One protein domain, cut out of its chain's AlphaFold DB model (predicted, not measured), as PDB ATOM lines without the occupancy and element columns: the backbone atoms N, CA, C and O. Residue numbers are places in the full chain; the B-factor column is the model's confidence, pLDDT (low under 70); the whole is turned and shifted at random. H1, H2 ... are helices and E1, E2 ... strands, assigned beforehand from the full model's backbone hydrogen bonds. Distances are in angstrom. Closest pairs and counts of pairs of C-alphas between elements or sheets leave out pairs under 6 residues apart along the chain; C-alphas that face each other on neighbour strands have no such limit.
ATOM      1  N   LYS A   2     527.915 604.567 477.463       41.34
ATOM      2  CA  LYS A   2     529.038 605.519 477.367       41.34
ATOM      3  C   LYS A   2     529.652 605.563 478.764       41.34
ATOM      4  O   LYS A   2     528.894 605.760 479.711       41.34
ATOM      5  N   ALA A   3     530.948 605.300 478.892       51.78
ATOM      6  CA  ALA A   3     531.640 605.602 480.137       51.78
ATOM      7  C   ALA A   3     531.433 607.101 480.400       51.78
ATOM      8  O   ALA A   3     531.615 607.902 479.483       51.78
ATOM      9  N   ALA A   4     530.923 607.452 481.579       58.41
ATOM     10  CA  ALA A   4     530.979 608.833 482.026       58.41
ATOM     11  C   ALA A   4     532.460 609.141 482.252       58.41
ATOM     12  O   ALA A   4     533.139 608.373 482.935       58.41
ATOM     13  N   ASP A   5     532.968 610.189 481.609       72.56
ATOM     14  CA  ASP A   5     534.316 610.664 481.895       72.56
ATOM     15  C   ASP A   5     534.281 611.256 483.315       72.56
ATOM     16  O   ASP A   5     533.485 612.168 483.543       72.56
ATOM     17  N   PRO A   6     535.060 610.723 484.274       78.50
ATOM     18  CA  PRO A   6     535.006 611.179 485.661       78.50
ATOM     19  C   PRO A   6     535.443 612.643 485.770       78.50
ATOM     20  O   PRO A   6     536.412 613.058 485.131       78.50
ATOM     21  N   GLU A   7     534.756 613.423 486.606       83.12
ATOM     22  CA  GLU A   7     535.033 614.853 486.786       83.12
ATOM     23  C   GLU A   7     536.234 615.104 487.707       83.12
ATOM     24  O   GLU A   7     536.881 616.151 487.639       83.12
ATOM     25  N   ASN A   8     536.537 614.148 488.589       87.75
ATOM     26  CA  ASN A   8     537.629 614.225 489.553       87.75
ATOM     27  C   ASN A   8     538.191 612.832 489.893       87.75
ATOM     28  O   ASN A   8     537.684 611.797 489.457       87.75
ATOM     29  N   LEU A   9     539.279 612.813 490.665       90.19
ATOM     30  CA  LEU A   9     539.966 611.576 491.032       90.19
ATOM     31  C   LEU A   9     539.123 610.677 491.944       90.19
ATOM     32  O   LEU A   9     539.156 609.464 491.764       90.19
ATOM     33  N   ASP A  10     538.370 611.236 492.891       92.38
ATOM     34  CA  ASP A  10     537.564 610.435 493.818       92.38
ATOM     35  C   ASP A  10     536.466 609.666 493.068       92.38
ATOM     36  O   ASP A  10     536.314 608.460 493.264       92.38
ATOM     37  N   GLU A  11     535.790 610.321 492.119       92.69
ATOM     38  CA  GLU A  11     534.813 609.680 491.230       92.69
ATOM     39  C   GLU A  11     535.470 608.610 490.343       92.69
ATOM     40  O   GLU A  11     534.943 607.507 490.187       92.69
ATOM     41  N   ALA A  12     536.663 608.882 489.799       92.88
ATOM     42  CA  ALA A  12     537.404 607.893 489.016       92.88
ATOM     43  C   ALA A  12     537.750 606.639 489.842       92.88
ATOM     44  O   ALA A  12     537.691 605.517 489.328       92.88
ATOM     45  N   LEU A  13     538.110 606.813 491.118       94.81
ATOM     46  CA  LEU A  13     538.418 605.714 492.032       94.81
ATOM     47  C   LEU A  13     537.162 604.922 492.420       94.81
ATOM     48  O   LEU A  13     537.227 603.695 492.465       94.81
ATOM     49  N   GLU A  14     536.027 605.589 492.636       94.88
ATOM     50  CA  GLU A  14     534.734 604.934 492.879       94.88
ATOM     51  C   GLU A  14     534.311 604.078 491.676       94.88
ATOM     52  O   GLU A  14     534.044 602.881 491.823       94.88
ATOM     53  N   ILE A  15     534.377 604.641 490.464       94.56
ATOM     54  CA  ILE A  15     534.098 603.913 489.218       94.56
ATOM     55  C   ILE A  15     535.037 602.711 489.065       94.56
ATOM     56  O   ILE A  15     534.600 601.632 488.661       94.56
ATOM     57  N   ALA A  16     536.324 602.860 489.394       94.94
ATOM     58  CA  ALA A  16     537.278 601.755 489.351       94.94
ATOM     59  C   ALA A  16     536.905 600.641 490.346       94.94
ATOM     60  O   ALA A  16     536.927 599.459 489.990       94.94
ATOM     61  N   SER A  17     536.526 600.998 491.571       95.50
ATOM     62  CA  SER A  17     536.043 600.048 492.574       95.50
ATOM     63  C   SER A  17     534.811 599.281 492.107       95.50
ATOM     64  O   SER A  17     534.805 598.049 492.180       95.50
ATOM     65  N   ASP A  18     533.810 599.966 491.566       95.50
ATOM     66  CA  ASP A  18     532.589 599.334 491.064       95.50
ATOM     67  C   ASP A  18     532.845 598.457 489.839       95.50
ATOM     68  O   ASP A  18     532.358 597.322 489.764       95.50
ATOM     69  N   ALA A  19     533.680 598.925 488.910       94.38
ATOM     70  CA  ALA A  19     534.092 598.150 487.748       94.38
ATOM     71  C   ALA A  19     534.814 596.861 488.163       94.38
ATOM     72  O   ALA A  19     534.532 595.790 487.615       94.38
ATOM     73  N   LEU A  20     535.709 596.931 489.156       94.31
ATOM     74  CA  LEU A  20     536.409 595.751 489.655       94.31
ATOM     75  C   LEU A  20     535.463 594.795 490.390       94.31
ATOM     76  O   LEU A  20     535.555 593.586 490.179       94.31
ATOM     77  N   ARG A  21     534.536 595.308 491.212       94.50
ATOM     78  CA  ARG A  21     533.501 594.493 491.873       94.50
ATOM     79  C   ARG A  21     532.672 593.732 490.847       94.50
ATOM     80  O   ARG A  21     532.489 592.524 490.985       94.50
ATOM     81  N   TRP A  22     532.209 594.419 489.804       94.44
ATOM     82  CA  TRP A  22     531.453 593.790 488.728       94.44
ATOM     83  C   TRP A  22     532.287 592.737 487.993       94.44
ATOM     84  O   TRP A  22     531.828 591.604 487.841       94.44
ATOM     85  N   PHE A  23     533.525 593.062 487.611       92.50
ATOM     86  CA  PHE A  23     534.427 592.127 486.937       92.50
ATOM     87  C   PHE A  23     534.661 590.855 487.762       92.50
ATOM     88  O   PHE A  23     534.578 589.752 487.227       92.50
ATOM     89  N   VAL A  24     534.873 590.987 489.074       91.38
ATOM     90  CA  VAL A  24     535.009 589.837 489.980       91.38
ATOM     91  C   VAL A  24     533.691 589.067 490.120       91.38
ATOM     92  O   VAL A  24     533.701 587.839 490.121       91.38
ATOM     93  N   SER A  25     532.541 589.751 490.160       92.06
ATOM     94  CA  SER A  25     531.225 589.101 490.280       92.06
ATOM     95  C   SER A  25     530.878 588.170 489.111       92.06
ATOM     96  O   SER A  25     530.110 587.226 489.287       92.06
ATOM     97  N   ILE A  26     531.471 588.397 487.932       93.81
ATOM     98  CA  ILE A  26     531.316 587.541 486.747       93.81
ATOM     99  C   ILE A  26     532.444 586.502 486.605       93.81
ATOM    100  O   ILE A  26     532.594 585.894 485.548       93.81
ATOM    101  N   GLY A  27     533.238 586.292 487.661       87.38
ATOM    102  CA  GLY A  27     534.333 585.318 487.704       87.38
ATOM    103  C   GLY A  27     535.683 585.848 487.213       87.38
ATOM    104  O   GLY A  27     536.615 585.068 487.029       87.38
ATOM    105  N   GLY A  28     535.803 587.156 486.981       86.69
ATOM    106  CA  GLY A  28     537.067 587.798 486.645       86.69
ATOM    107  C   GLY A  28     538.033 587.842 487.829       86.69
ATOM    108  O   GLY A  28     537.640 587.838 488.994       86.69
ATOM    109  N   PHE A  29     539.325 587.929 487.526       83.12
ATOM    110  CA  PHE A  29     540.379 588.036 488.527       83.12
ATOM    111  C   PHE A  29     541.386 589.099 488.108       83.12
ATOM    112  O   PHE A  29     541.974 589.025 487.029       83.12
ATOM    113  N   GLY A  30     541.566 590.127 488.935       85.38
ATOM    114  CA  GLY A  30     542.406 591.256 488.568       85.38
ATOM    115  C   GLY A  30     542.490 592.331 489.637       85.38
ATOM    116  O   GLY A  30     542.041 592.169 490.765       85.38
ATOM    117  N   ARG A  31     543.107 593.443 489.263       88.38
ATOM    118  CA  ARG A  31     543.227 594.670 490.055       88.38
ATOM    119  C   ARG A  31     543.303 595.838 489.092       88.38
ATOM    120  O   ARG A  31     543.715 595.649 487.946       88.38
ATOM    121  N   ILE A  32     542.995 597.029 489.577       91.88
ATOM    122  CA  ILE A  32     543.151 598.252 488.796       91.88
ATOM    123  C   ILE A  32     544.334 599.031 489.351       91.88
ATOM    124  O   ILE A  32     544.473 599.185 490.564       91.88
ATOM    125  N   LEU A  33     545.209 599.468 488.449       91.12
ATOM    126  CA  LEU A  33     546.320 600.364 488.738       91.12
ATOM    127  C   LEU A  33     545.962 601.717 488.135       91.12
ATOM    128  O   LEU A  33     545.617 601.777 486.956       91.12
ATOM    129  N   MET A  34     546.040 602.781 488.924       91.81
ATOM    130  CA  MET A  34     545.707 604.125 488.467       91.81
ATOM    131  C   MET A  34     546.858 605.074 488.773       91.81
ATOM    132  O   MET A  34     547.354 605.109 489.895       91.81
ATOM    133  N   ALA A  35     547.279 605.836 487.767       90.94
ATOM    134  CA  ALA A  35     548.216 606.941 487.912       90.94
ATOM    135  C   ALA A  35     547.480 608.241 487.576       90.94
ATOM    136  O   ALA A  35     546.778 608.307 486.567       90.94
ATOM    137  N   SER A  36     547.635 609.259 488.417       91.69
ATOM    138  CA  SER A  36     546.971 610.554 488.260       91.69
ATOM    139  C   SER A  36     547.888 611.704 488.682       91.69
ATOM    140  O   SER A  36     548.936 611.497 489.304       91.69
ATOM    141  N   PHE A  37     547.509 612.930 488.320       89.31
ATOM    142  CA  PHE A  37     548.195 614.145 488.743       89.31
ATOM    143  C   PHE A  37     547.183 615.143 489.306       89.31
ATOM    144  O   PHE A  37     546.306 615.616 488.592       89.31
ATOM    145  N   GLU A  38     547.326 615.484 490.585       87.12
ATOM    146  CA  GLU A  38     546.453 616.428 491.289       87.12
ATOM    147  C   GLU A  38     547.312 617.301 492.210       87.12
ATOM    148  O   GLU A  38     547.568 616.974 493.370       87.12
ATOM    149  N   GLY A  39     547.922 618.341 491.635       88.50
ATOM    150  CA  GLY A  39     548.970 619.147 492.284       88.50
ATOM    151  C   GLY A  39     550.297 618.400 492.516       88.50
ATOM    152  O   GLY A  39     551.354 619.024 492.589       88.50
ATOM    153  N   ARG A  40     550.257 617.067 492.584       90.25
ATOM    154  CA  ARG A  40     551.387 616.138 492.622       90.25
ATOM    155  C   ARG A  40     551.018 614.817 491.930       90.25
ATOM    156  O   ARG A  40     549.830 614.503 491.841       90.25
ATOM    157  N   PRO A  41     552.004 614.009 491.505       89.06
ATOM    158  CA  PRO A  41     551.755 612.642 491.064       89.06
ATOM    159  C   PRO A  41     551.144 611.807 492.194       89.06
ATOM    160  O   PRO A  41     551.586 611.891 493.348       89.06
ATOM    161  N   ARG A  42     550.144 610.998 491.856       91.25
ATOM    162  CA  ARG A  42     549.505 610.038 492.757       91.25
ATOM    163  C   ARG A  42     549.404 608.686 492.062       91.25
ATOM    164  O   ARG A  42     549.276 608.603 490.840       91.25
ATOM    165  N   LEU A  43     549.499 607.630 492.858       91.75
ATOM    166  CA  LEU A  43     549.408 606.258 492.390       91.75
ATOM    167  C   LEU A  43     548.448 605.503 493.295       91.75
ATOM    168  O   LEU A  43     548.633 605.488 494.509       91.75
ATOM    169  N   HIS A  44     547.466 604.842 492.700       93.31
ATOM    170  CA  HIS A  44     546.467 604.073 493.420       93.31
ATOM    171  C   HIS A  44     546.405 602.641 492.917       93.31
ATOM    172  O   HIS A  44     546.654 602.341 491.744       93.31
ATOM    173  N   VAL A  45     546.031 601.749 493.825       91.69
ATOM    174  CA  VAL A  45     545.622 600.385 493.511       91.69
ATOM    175  C   VAL A  45     544.214 600.153 494.028       91.69
ATOM    176  O   VAL A  45     543.902 600.511 495.159       91.69
ATOM    177  N   VAL A  46     543.385 599.505 493.217       93.44
ATOM    178  CA  VAL A  46     542.127 598.906 493.667       93.44
ATOM    179  C   VAL A  46     542.314 597.385 493.630       93.44
ATOM    180  O   VAL A  46     542.417 596.811 492.537       93.44
ATOM    181  N   PRO A  47     542.455 596.715 494.787       90.62
ATOM    182  CA  PRO A  47     542.735 595.285 494.847       90.62
ATOM    183  C   PRO A  47     541.443 594.457 494.836       90.62
ATOM    184  O   PRO A  47     540.443 594.857 495.416       90.62
ATOM    185  N   SER A  48     541.465 593.241 494.286       85.50
ATOM    186  CA  SER A  48     540.378 592.259 494.470       85.50
ATOM    187  C   SER A  48     540.451 591.508 495.812       85.50
ATOM    188  O   SER A  48     539.732 590.536 496.021       85.50
ATOM    189  N   GLY A  49     541.344 591.912 496.726       73.69
ATOM    190  CA  GLY A  49     541.614 591.240 498.004       73.69
ATOM    191  C   GLY A  49     542.541 590.027 497.886       73.69
ATOM    192  O   GLY A  49     543.580 589.974 498.538       73.69
ATOM    193  N   GLU A  50     542.219 589.084 497.002       67.56
ATOM    194  CA  GLU A  50     542.941 587.806 496.856       67.56
ATOM    195  C   GLU A  50     544.379 587.965 496.326       67.56
ATOM    196  O   GLU A  50     545.265 587.175 496.644       67.56
ATOM    197  N   LEU A  51     544.634 589.018 495.543       65.38
ATOM    198  CA  LEU A  51     545.942 589.294 494.937       65.38
ATOM    199  C   LEU A  51     546.862 590.179 495.774       65.38
ATOM    200  O   LEU A  51     548.043 590.305 495.441       65.38
ATOM    201  N   PHE A  52     546.322 590.844 496.792       70.12
ATOM    202  CA  PHE A  52     547.001 591.899 497.546       70.12
ATOM    203  C   PHE A  52     546.650 591.765 499.038       70.12
ATOM    204  O   PHE A  52     545.891 592.573 499.580       70.12
ATOM    205  N   PRO A  53     547.168 590.718 499.712       65.19
ATOM    206  CA  PRO A  53     546.888 590.496 501.124       65.19
ATOM    207  C   PRO A  53     547.369 591.689 501.958       65.19
ATOM    208  O   PRO A  53     548.468 592.200 501.749       65.19
ATOM    209  N   GLY A  54     546.537 592.118 502.908       74.19
ATOM    210  CA  GLY A  54     546.805 593.276 503.769       74.19
ATOM    211  C   GLY A  54     546.039 594.548 503.398       74.19
ATOM    212  O   GLY A  54     546.099 595.510 504.158       74.19
ATOM    213  N   TYR A  55     545.287 594.544 502.294       81.44
ATOM    214  CA  TYR A  55     544.405 595.646 501.904       81.44
ATOM    215  C   TYR A  55     542.949 595.194 501.824       81.44
ATOM    216  O   TYR A  55     542.664 594.036 501.505       81.44
ATOM    217  N   ALA A  56     542.031 596.114 502.114       86.81
ATOM    218  CA  ALA A  56     540.607 595.854 501.988       86.81
ATOM    219  C   ALA A  56     540.241 595.641 500.504       86.81
ATOM    220  O   ALA A  56     540.654 596.430 499.648       86.81
ATOM    221  N   PRO A  57     539.498 594.572 500.166       89.50
ATOM    222  CA  PRO A  57     539.070 594.331 498.795       89.50
ATOM    223  C   PRO A  57     538.221 595.493 498.277       89.50
ATOM    224  O   PRO A  57     537.309 595.959 498.958       89.50
ATOM    225  N   PHE A  58     538.484 595.902 497.040       92.25
ATOM    226  CA  PHE A  58     537.781 596.955 496.307       92.25
ATOM    227  C   PHE A  58     537.882 598.352 496.922       92.25
ATOM    228  O   PHE A  58     537.192 599.260 496.461       92.25
ATOM    229  N   GLU A  59     538.726 598.546 497.930       93.50
ATOM    230  CA  GLU A  59     539.008 599.868 498.473       93.50
ATOM    231  C   GLU A  59     540.256 600.438 497.794       93.50
ATOM    232  O   GLU A  59     541.298 599.773 497.772       93.50
ATOM    233  N   PRO A  60     540.175 601.644 497.209       94.00
ATOM    234  CA  PRO A  60     541.336 602.303 496.642       94.00
ATOM    235  C   PRO A  60     542.382 602.608 497.710       94.00
ATOM    236  O   PRO A  60     542.080 603.153 498.770       94.00
ATOM    237  N   VAL A  61     543.637 602.307 497.403       91.62
ATOM    238  CA  VAL A  61     544.772 602.565 498.286       91.62
ATOM    239  C   VAL A  61     545.793 603.404 497.543       91.62
ATOM    240  O   VAL A  61     546.254 603.005 496.474       91.62
ATOM    241  N   GLU A  62     546.168 604.546 498.117       92.50
ATOM    242  CA  GLU A  62     547.279 605.351 497.609       92.50
ATOM    243  C   GLU A  62     548.624 604.724 498.000       92.50
ATOM    244  O   GLU A  62     548.821 604.263 499.125       92.50
ATOM    245  N   LEU A  63     549.551 604.704 497.049       87.56
ATOM    246  CA  LEU A  63     550.881 604.135 497.190       87.56
ATOM    247  C   LEU A  63     551.928 605.218 496.947       87.56
ATOM    248  O   LEU A  63     551.855 605.960 495.971       87.56
ATOM    249  N   ASP A  64     552.950 605.258 497.797       79.81
ATOM    250  CA  ASP A  64     553.933 606.345 497.763       79.81
ATOM    251  C   ASP A  64     554.838 606.323 496.523       79.81
ATOM    252  O   ASP A  64     555.279 607.368 496.047       79.81
TER     253      ASP A  64
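What this domain is: This is residues 2 to 64 of the 140 residues of an uncharacterized protein of Sphingomonadales bacterium RIFCSPHIGHO2_01_FULL_65_20 (UniProt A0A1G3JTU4). One helix, H1, packs lengthwise on a hairpin of two strands, E1 and E2, and the tail after E2 folds back to pair beside E2 with residues 61 to 62. The printed part has 63 residues, with named elements in the order H1, E1, E2; the sheet, E1 - E2, is antiparallel. The class is mixed, helices and strands, with under half of the residues in named elements. The whole is compact, radius of gyration of the C-alphas 11.9 A, and flat, spanning 36 by 32 by 13 A.

How they stand to each other: In H1, residues 9 to 25, every O i to N i+4 pair is within hydrogen-bond range. Its closest C-alphas to E1, residues 31 to 37, are Ala 16 and Ile 32, 6.9 A apart; to E2, residues 41 to 47, Ser 17 and Val 46, 6.3 A. E1 and E2 form an antiparallel hairpin at 165 degrees, with N 44 and O 34 within hydrogen-bond range at 2.8 A.

Where its parts are: H1 runs 24.1 A from C-alpha 9 at (539.966, 611.576, 491.032). E1 spans 20.1 A, and E2 19.9 A to C-alpha 47 at (542.735, 595.285, 494.847).

The domain as a whole: The C-alphas farthest apart, Gly 27 and Gly 39, are 37.1 A apart. The printed part has no cut; both links are tight. pLDDT is under 70 at residues 2 to 4, 50 to 51 and 53.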